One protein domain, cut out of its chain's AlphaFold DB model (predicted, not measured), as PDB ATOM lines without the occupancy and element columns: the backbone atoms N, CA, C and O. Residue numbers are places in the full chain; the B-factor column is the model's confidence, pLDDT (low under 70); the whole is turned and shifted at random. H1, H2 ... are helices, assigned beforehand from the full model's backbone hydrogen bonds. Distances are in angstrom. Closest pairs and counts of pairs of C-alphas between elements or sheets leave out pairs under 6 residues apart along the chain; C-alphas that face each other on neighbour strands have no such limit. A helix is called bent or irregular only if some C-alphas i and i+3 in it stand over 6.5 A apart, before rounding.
ATOM      1  N   LYS A 639      16.453 -13.859  47.713       95.50
ATOM      2  CA  LYS A 639      17.369 -14.576  46.808       95.50
ATOM      3  C   LYS A 639      18.807 -14.039  46.823       95.50
ATOM      4  O   LYS A 639      19.669 -14.671  46.222       95.50
ATOM      5  N   LEU A 640      19.075 -12.908  47.477       97.38
ATOM      6  CA  LEU A 640      20.423 -12.341  47.550       97.38
ATOM      7  C   LEU A 640      21.349 -13.237  48.403       97.38
ATOM      8  O   LEU A 640      20.938 -13.678  49.486       97.38
ATOM      9  N   PRO A 641      22.588 -13.521  47.956       95.38
ATOM     10  CA  PRO A 641      23.501 -14.411  48.672       95.38
ATOM     11  C   PRO A 641      23.848 -13.888  50.074       95.38
ATOM     12  O   PRO A 641      23.932 -14.677  51.011       95.38
ATOM     13  N   GLU A 642      23.933 -12.571  50.267       95.56
ATOM     14  CA  GLU A 642      24.204 -11.927  51.558       95.56
ATOM     15  C   GLU A 642      23.075 -12.174  52.573       95.56
ATOM     16  O   GLU A 642      23.318 -12.311  53.776       95.56
ATOM     17  N   VAL A 643      21.828 -12.257  52.099       96.88
ATOM     18  CA  VAL A 643      20.649 -12.529  52.935       96.88
ATOM     19  C   VAL A 643      20.616 -13.997  53.353       96.88
ATOM     20  O   VAL A 643      20.314 -14.296  54.510       96.88
ATOM     21  N   ASN A 644      20.989 -14.905  52.448       93.50
ATOM     22  CA  ASN A 644      21.130 -16.327  52.755       93.50
ATOM     23  C   ASN A 644      22.302 -16.592  53.710       93.50
ATOM     24  O   ASN A 644      22.115 -17.286  54.707       93.50
ATOM     25  N   HIS A 645      23.458 -15.961  53.491       96.31
ATOM     26  CA  HIS A 645      24.606 -16.044  54.393       96.31
ATOM     27  C   HIS A 645      24.265 -15.511  55.796       96.31
ATOM     28  O   HIS A 645      24.502 -16.191  56.793       96.31
ATOM     29  N   ARG A 646      23.589 -14.355  55.899       95.44
ATOM     30  CA  ARG A 646      23.113 -13.828  57.192       95.44
ATOM     31  C   ARG A 646      22.113 -14.768  57.879       95.44
ATOM     32  O   ARG A 646      22.142 -14.885  59.101       95.44
ATOM     33  N   ARG A 647      21.245 -15.449  57.121       95.94
ATOM     34  CA  ARG A 647      20.290 -16.438  57.657       95.94
ATOM     35  C   ARG A 647      20.997 -17.701  58.163       95.94
ATOM     36  O   ARG A 647      20.637 -18.191  59.228       95.94
ATOM     37  N   GLN A 648      22.015 -18.188  57.452       95.19
ATOM     38  CA  GLN A 648      22.866 -19.295  57.905       95.19
ATOM     39  C   GLN A 648      23.644 -18.918  59.172       95.19
ATOM     40  O   GLN A 648      23.633 -19.676  60.138       95.19
ATOM     41  N   GLN A 649      24.231 -17.717  59.226       95.19
ATOM     42  CA  GLN A 649      24.915 -17.224  60.424       95.19
ATOM     43  C   GLN A 649      23.967 -17.154  61.630       95.19
ATOM     44  O   GLN A 649      24.311 -17.637  62.705       95.19
ATOM     45  N   GLN A 650      22.740 -16.651  61.449       94.94
ATOM     46  CA  GLN A 650      21.718 -16.654  62.503       94.94
ATOM     47  C   GLN A 650      21.370 -18.072  62.984       94.94
ATOM     48  O   GLN A 650      21.228 -18.281  64.186       94.94
ATOM     49  N   GLN A 651      21.285 -19.059  62.085       95.06
ATOM     50  CA  GLN A 651      21.070 -20.460  62.467       95.06
ATOM     51  C   GLN A 651      22.253 -21.032  63.264       95.06
ATOM     52  O   GLN A 651      22.034 -21.705  64.272       95.06
ATOM     53  N   LEU A 652      23.496 -20.735  62.871       95.38
ATOM     54  CA  LEU A 652      24.695 -21.136  63.617       95.38
ATOM     55  C   LEU A 652      24.753 -20.480  65.004       95.38
ATOM     56  O   LEU A 652      25.072 -21.147  65.989       95.38
ATOM     57  N   ASP A 653      24.392 -19.200  65.109       95.50
ATOM     58  CA  ASP A 653      24.334 -18.476  66.379       95.50
ATOM     59  C   ASP A 653      23.211 -19.006  67.288       95.50
ATOM     60  O   ASP A 653      23.418 -19.157  68.494       95.50
ATOM     61  N   GLU A 654      22.050 -19.374  66.735       94.94
ATOM     62  CA  GLU A 654      20.989 -20.070  67.471       94.94
ATOM     63  C   GLU A 654      21.444 -21.444  67.983       94.94
ATOM     64  O   GLU A 654      21.205 -21.771  69.147       94.94
ATOM     65  N   VAL A 655      22.116 -22.251  67.155       94.81
ATOM     66  CA  VAL A 655      22.668 -23.554  67.570       94.81
ATOM     67  C   VAL A 655      23.706 -23.366  68.680       94.81
ATOM     68  O   VAL A 655      23.640 -24.055  69.701       94.81
ATOM     69  N   ARG A 656      24.597 -22.375  68.549       94.06
ATOM     70  CA  ARG A 656      25.580 -22.008  69.579       94.06
ATOM     71  C   ARG A 656      24.893 -21.631  70.895       94.06
ATOM     72  O   ARG A 656      25.265 -22.148  71.946       94.06
ATOM     73  N   GLN A 657      23.848 -20.800  70.855       93.38
ATOM     74  CA  GLN A 657      23.070 -20.428  72.045       93.38
ATOM     75  C   GLN A 657      22.367 -21.632  72.690       93.38
ATOM     76  O   GLN A 657      22.429 -21.792  73.911       93.38
ATOM     77  N   ARG A 658      21.745 -22.516  71.895       91.62
ATOM     78  CA  ARG A 658      21.114 -23.751  72.399       91.62
ATOM     79  C   ARG A 658      22.139 -24.669  73.069       91.62
ATOM     80  O   ARG A 658      21.852 -25.205  74.138       91.62
ATOM     81  N   ASN A 659      23.338 -24.802  72.504       93.50
ATOM     82  CA  ASN A 659      24.414 -25.604  73.090       93.50
ATOM     83  C   ASN A 659      24.950 -24.994  74.396       93.50
ATOM     84  O   ASN A 659      25.119 -25.728  75.366       93.50
ATOM     85  N   VAL A 660      25.092 -23.666  74.494       92.62
ATOM     86  CA  VAL A 660      25.429 -22.985  75.764       92.62
ATOM     87  C   VAL A 660      24.368 -23.238  76.845       92.62
ATOM     88  O   VAL A 660      24.710 -23.464  78.007       92.62
ATOM     89  N   VAL A 661      23.076 -23.235  76.494       94.94
ATOM     90  CA  VAL A 661      21.999 -23.567  77.446       94.94
ATOM     91  C   VAL A 661      22.054 -25.042  77.855       94.94
ATOM     92  O   VAL A 661      21.978 -25.335  79.047       94.94
ATOM     93  N   ARG A 662      22.256 -25.969  76.906       94.81
ATOM     94  CA  ARG A 662      22.436 -27.406  77.188       94.81
ATOM     95  C   ARG A 662      23.616 -27.657  78.131       94.81
ATOM     96  O   ARG A 662      23.432 -28.339  79.133       94.81
ATOM     97  N   ALA A 663      24.771 -27.039  77.879       90.25
ATOM     98  CA  ALA A 663      25.948 -27.130  78.743       90.25
ATOM     99  C   ALA A 663      25.667 -26.610  80.166       90.25
ATOM    100  O   ALA A 663      26.021 -27.263  81.146       90.25
ATOM    101  N   LYS A 664      24.949 -25.485  80.313       92.44
ATOM    102  CA  LYS A 664      24.532 -24.960  81.630       92.44
ATOM    103  C   LYS A 664      23.578 -25.896  82.371       92.44
ATOM    104  O   LYS A 664      23.747 -26.099  83.573       92.44
ATOM    105  N   VAL A 665      22.603 -26.489  81.680       94.25
ATOM    106  CA  VAL A 665      21.696 -27.487  82.274       94.25
ATOM    107  C   VAL A 665      22.475 -28.736  82.691       94.25
ATOM    108  O   VAL A 665      22.281 -29.216  83.806       94.25
ATOM    109  N   PHE A 666      23.399 -29.215  81.854       92.94
ATOM    110  CA  PHE A 666      24.259 -30.358  82.161       92.94
ATOM    111  C   PHE A 666      25.129 -30.097  83.398       92.94
ATOM    112  O   PHE A 666      25.018 -30.836  84.371       92.94
ATOM    113  N   ARG A 667      25.883 -28.987  83.436       86.81
ATOM    114  CA  ARG A 667      26.678 -28.573  84.610       86.81
ATOM    115  C   ARG A 667      25.824 -28.440  85.878       86.81
ATOM    116  O   ARG A 667      26.271 -28.804  86.961       86.81
ATOM    117  N   THR A 668      24.582 -27.963  85.759       90.81
ATOM    118  CA  THR A 668      23.656 -27.858  86.902       90.81
ATOM    119  C   THR A 668      23.210 -29.232  87.406       90.81
ATOM    120  O   THR A 668      23.230 -29.470  88.611       90.81
ATOM    121  N   ARG A 669      22.853 -30.154  86.501       91.94
ATOM    122  CA  ARG A 669      22.511 -31.544  86.847       91.94
ATOM    123  C   ARG A 669      23.699 -32.295  87.442       91.94
ATOM    124  O   ARG A 669      23.519 -32.996  88.429       91.94
ATOM    125  N   LEU A 670      24.900 -32.102  86.898       87.81
ATOM    126  CA  LEU A 670      26.128 -32.703  87.410       87.81
ATOM    127  C   LEU A 670      26.417 -32.222  88.841       87.81
ATOM    128  O   LEU A 670      26.586 -33.047  89.729       87.81
ATOM    129  N   ARG A 671      26.325 -30.911  89.115       86.44
ATOM    130  CA  ARG A 671      26.421 -30.371  90.488       86.44
ATOM    131  C   ARG A 671      25.345 -30.924  91.430       86.44
ATOM    132  O   ARG A 671      25.643 -31.212  92.584       86.44
ATOM    133  N   GLN A 672      24.107 -31.096  90.962       89.69
ATOM    134  CA  GLN A 672      23.038 -31.723  91.754       89.69
ATOM    135  C   GLN A 672      23.310 -33.207  92.035       89.69
ATOM    136  O   GLN A 672      22.984 -33.681  93.118       89.69
ATOM    137  N   TYR A 673      23.908 -33.932  91.087       87.44
ATOM    138  CA  TYR A 673      24.331 -35.317  91.266       87.44
ATOM    139  C   TYR A 673      25.467 -35.410  92.297       87.44
ATOM    140  O   TYR A 673      25.324 -36.121  93.288       87.44
ATOM    141  N   VAL A 674      26.526 -34.602  92.147       85.62
ATOM    142  CA  VAL A 674      27.633 -34.488  93.120       85.62
ATOM    143  C   VAL A 674      27.090 -34.229  94.527       85.62
ATOM    144  O   VAL A 674      27.409 -34.964  95.456       85.62
ATOM    145  N   ALA A 675      26.203 -33.241  94.677       85.19
ATOM    146  CA  ALA A 675      25.623 -32.869  95.967       85.19
ATOM    147  C   ALA A 675      24.718 -33.949  96.592       85.19
ATOM    148  O   ALA A 675      24.515 -33.934  97.804       85.19
ATOM    149  N   ARG A 676      24.158 -34.871  95.793       91.62
ATOM    150  CA  ARG A 676      23.328 -35.989  96.279       91.62
ATOM    151  C   ARG A 676      24.144 -37.223  96.647       91.62
ATOM    152  O   ARG A 676      23.811 -37.880  97.626       91.62
ATOM    153  N   TYR A 677      25.170 -37.551  95.860       86.75
ATOM    154  CA  TYR A 677      25.900 -38.817  95.982       86.75
ATOM    155  C   TYR A 677      27.268 -38.683  96.671       86.75
ATOM    156  O   TYR A 677      27.772 -39.670  97.196       86.75
ATOM    157  N   GLY A 678      27.838 -37.473  96.737       71.19
ATOM    158  CA  GLY A 678      28.816 -37.042  97.749       71.19
ATOM    159  C   GLY A 678      30.127 -37.828  97.891       71.19
ATOM    160  O   GLY A 678      30.758 -37.705  98.939       71.19
ATOM    161  N   LYS A 679      30.516 -38.671  96.921       58.09
ATOM    162  CA  LYS A 679      31.563 -39.698  97.125       58.09
ATOM    163  C   LYS A 679      32.553 -39.950  95.984       58.09
ATOM    164  O   LYS A 679      33.345 -40.881  96.088       58.09
ATOM    165  N   THR A 680      32.561 -39.158  94.919       55.97
ATOM    166  CA  THR A 680      33.573 -39.287  93.854       55.97
ATOM    167  C   THR A 680      34.333 -37.982  93.660       55.97
ATOM    168  O   THR A 680      33.803 -36.908  93.948       55.97
ATOM    169  N   ASN A 681      35.582 -38.098  93.194       63.50
ATOM    170  CA  ASN A 681      36.573 -37.026  93.028       63.50
ATOM    171  C   ASN A 681      36.207 -36.080  91.858       63.50
ATOM    172  O   ASN A 681      36.990 -35.842  90.947       63.50
ATOM    173  N   ILE A 682      34.955 -35.608  91.812       61.12
ATOM    174  CA  ILE A 682      34.368 -34.974  90.625       61.12
ATOM    175  C   ILE A 682      34.951 -33.583  90.368       61.12
ATOM    176  O   ILE A 682      34.877 -33.136  89.233       61.12
ATOM    177  N   ASP A 683      35.575 -32.915  91.339       60.53
ATOM    178  CA  ASP A 683      36.236 -31.629  91.075       60.53
ATOM    179  C   ASP A 683      37.331 -31.762  89.991       60.53
ATOM    180  O   ASP A 683      37.456 -30.878  89.148       60.53
ATOM    181  N   GLU A 684      37.997 -32.920  89.909       64.88
ATOM    182  CA  GLU A 684      38.966 -33.296  88.862       64.88
ATOM    183  C   GLU A 684      38.298 -33.593  87.499       64.88
ATOM    184  O   GLU A 684      38.825 -33.265  86.440       64.88
ATOM    185  N   LEU A 685      37.078 -34.143  87.502       61.06
ATOM    186  CA  LEU A 685      36.254 -34.299  86.290       61.06
ATOM    187  C   LEU A 685      35.590 -32.985  85.848       61.06
ATOM    188  O   LEU A 685      35.192 -32.856  84.691       61.06
ATOM    189  N   LEU A 686      35.419 -32.023  86.758       60.62
ATOM    190  CA  LEU A 686      34.790 -30.737  86.473       60.62
ATOM    191  C   LEU A 686      35.790 -29.768  85.835       60.62
ATOM    192  O   LEU A 686      35.398 -29.031  84.931       60.62
ATOM    193  N   THR A 687      37.063 -29.811  86.244       63.91
ATOM    194  CA  THR A 687      38.150 -29.038  85.623       63.91
ATOM    195  C   THR A 687      38.405 -29.458  84.174       63.91
ATOM    196  O   THR A 687      38.499 -28.580  83.320       63.91
ATOM    197  N   MET A 688      38.370 -30.759  83.843       55.88
ATOM    198  CA  MET A 688      38.487 -31.236  82.446       55.88
ATOM    199  C   MET A 688      37.319 -30.835  81.515       55.88
ATOM    200  O   MET A 688      37.360 -31.118  80.323       55.88
ATOM    201  N   VAL A 689      36.245 -30.229  82.036       58.22
ATOM    202  CA  VAL A 689      35.085 -29.753  81.245       58.22
ATOM    203  C   VAL A 689      35.068 -28.217  81.125       58.22
ATOM    204  O   VAL A 689      34.156 -27.641  80.515       58.22
ATOM    205  N   ASP A 690      36.055 -27.542  81.719       51.91
ATOM    206  CA  ASP A 690      36.325 -26.110  81.544       51.91
ATOM    207  C   ASP A 690      37.547 -25.824  80.640       51.91
ATOM    208  O   ASP A 690      37.705 -24.678  80.216       51.91
ATOM    209  N   THR A 691      38.322 -26.856  80.274       49.09
ATOM    210  CA  THR A 691      39.248 -26.893  79.120       49.09
ATOM    211  C   THR A 691      38.524 -27.264  77.825       49.09
ATOM    212  O   THR A 691      38.697 -26.545  76.819       49.09
TER     213      THR A 691
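This is residues 639 to 691 of the 691 residues of the protein "Hypothetical protein" of Didymodactylos carnosus (UniProt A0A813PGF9). One long helix, H1, makes nearly the whole length of a rod, and at its far end the chain turns and folds back through a short helix, H2, which runs beside the last part of H1 with little contact. The first part of H1, residues 641 to 662, stands free, so the shape is a long stem with a small hook at one end. The printed part has 53 residues with two named helices, H1 then H2, no named strand, and the class is all helix. It is extended, with a radius of gyration of the C-alphas of 17.9 A and spans of 58 by 19 by 7 A.

H1, residues 641 to 677, is the longest helix, and H2 is residues 682 to 687. The two are close but not clearly touching, with 1 pair of C-alphas within 8 A. Their closest C-alphas are those of Val 674 and Ile 682, 7.2 A apart. Their lines stand at a shallow tilt of 27 degrees, and they run opposite ways. Their centres are 21.0 A apart. In both H1 and H2 every O i to N i+4 pair is within hydrogen-bond range.

H1 has 37 residues and measures 53.3 A, from C-alpha 641 at (23.501, -14.411, 48.672) to C-alpha 677 at (25.900, -38.817, 95.982). It is not bent. H2 has 6 residues and measures 8.6 A, ending with C-alpha 687 at (38.150, -29.038, 85.623).

The two C-alphas farthest apart, those of Lys 639 and Lys 679, are 58.0 A apart. The printed part has no cut, and Thr 691 is the chain's last residue. The link from H1 to H2 has 4 residues and is tight. Residues 675 to 681, of which 675 to 677 belong to H1, also stand free. The mean pLDDT of the printed part is 84.0, and residues 679 to 691 are under 70.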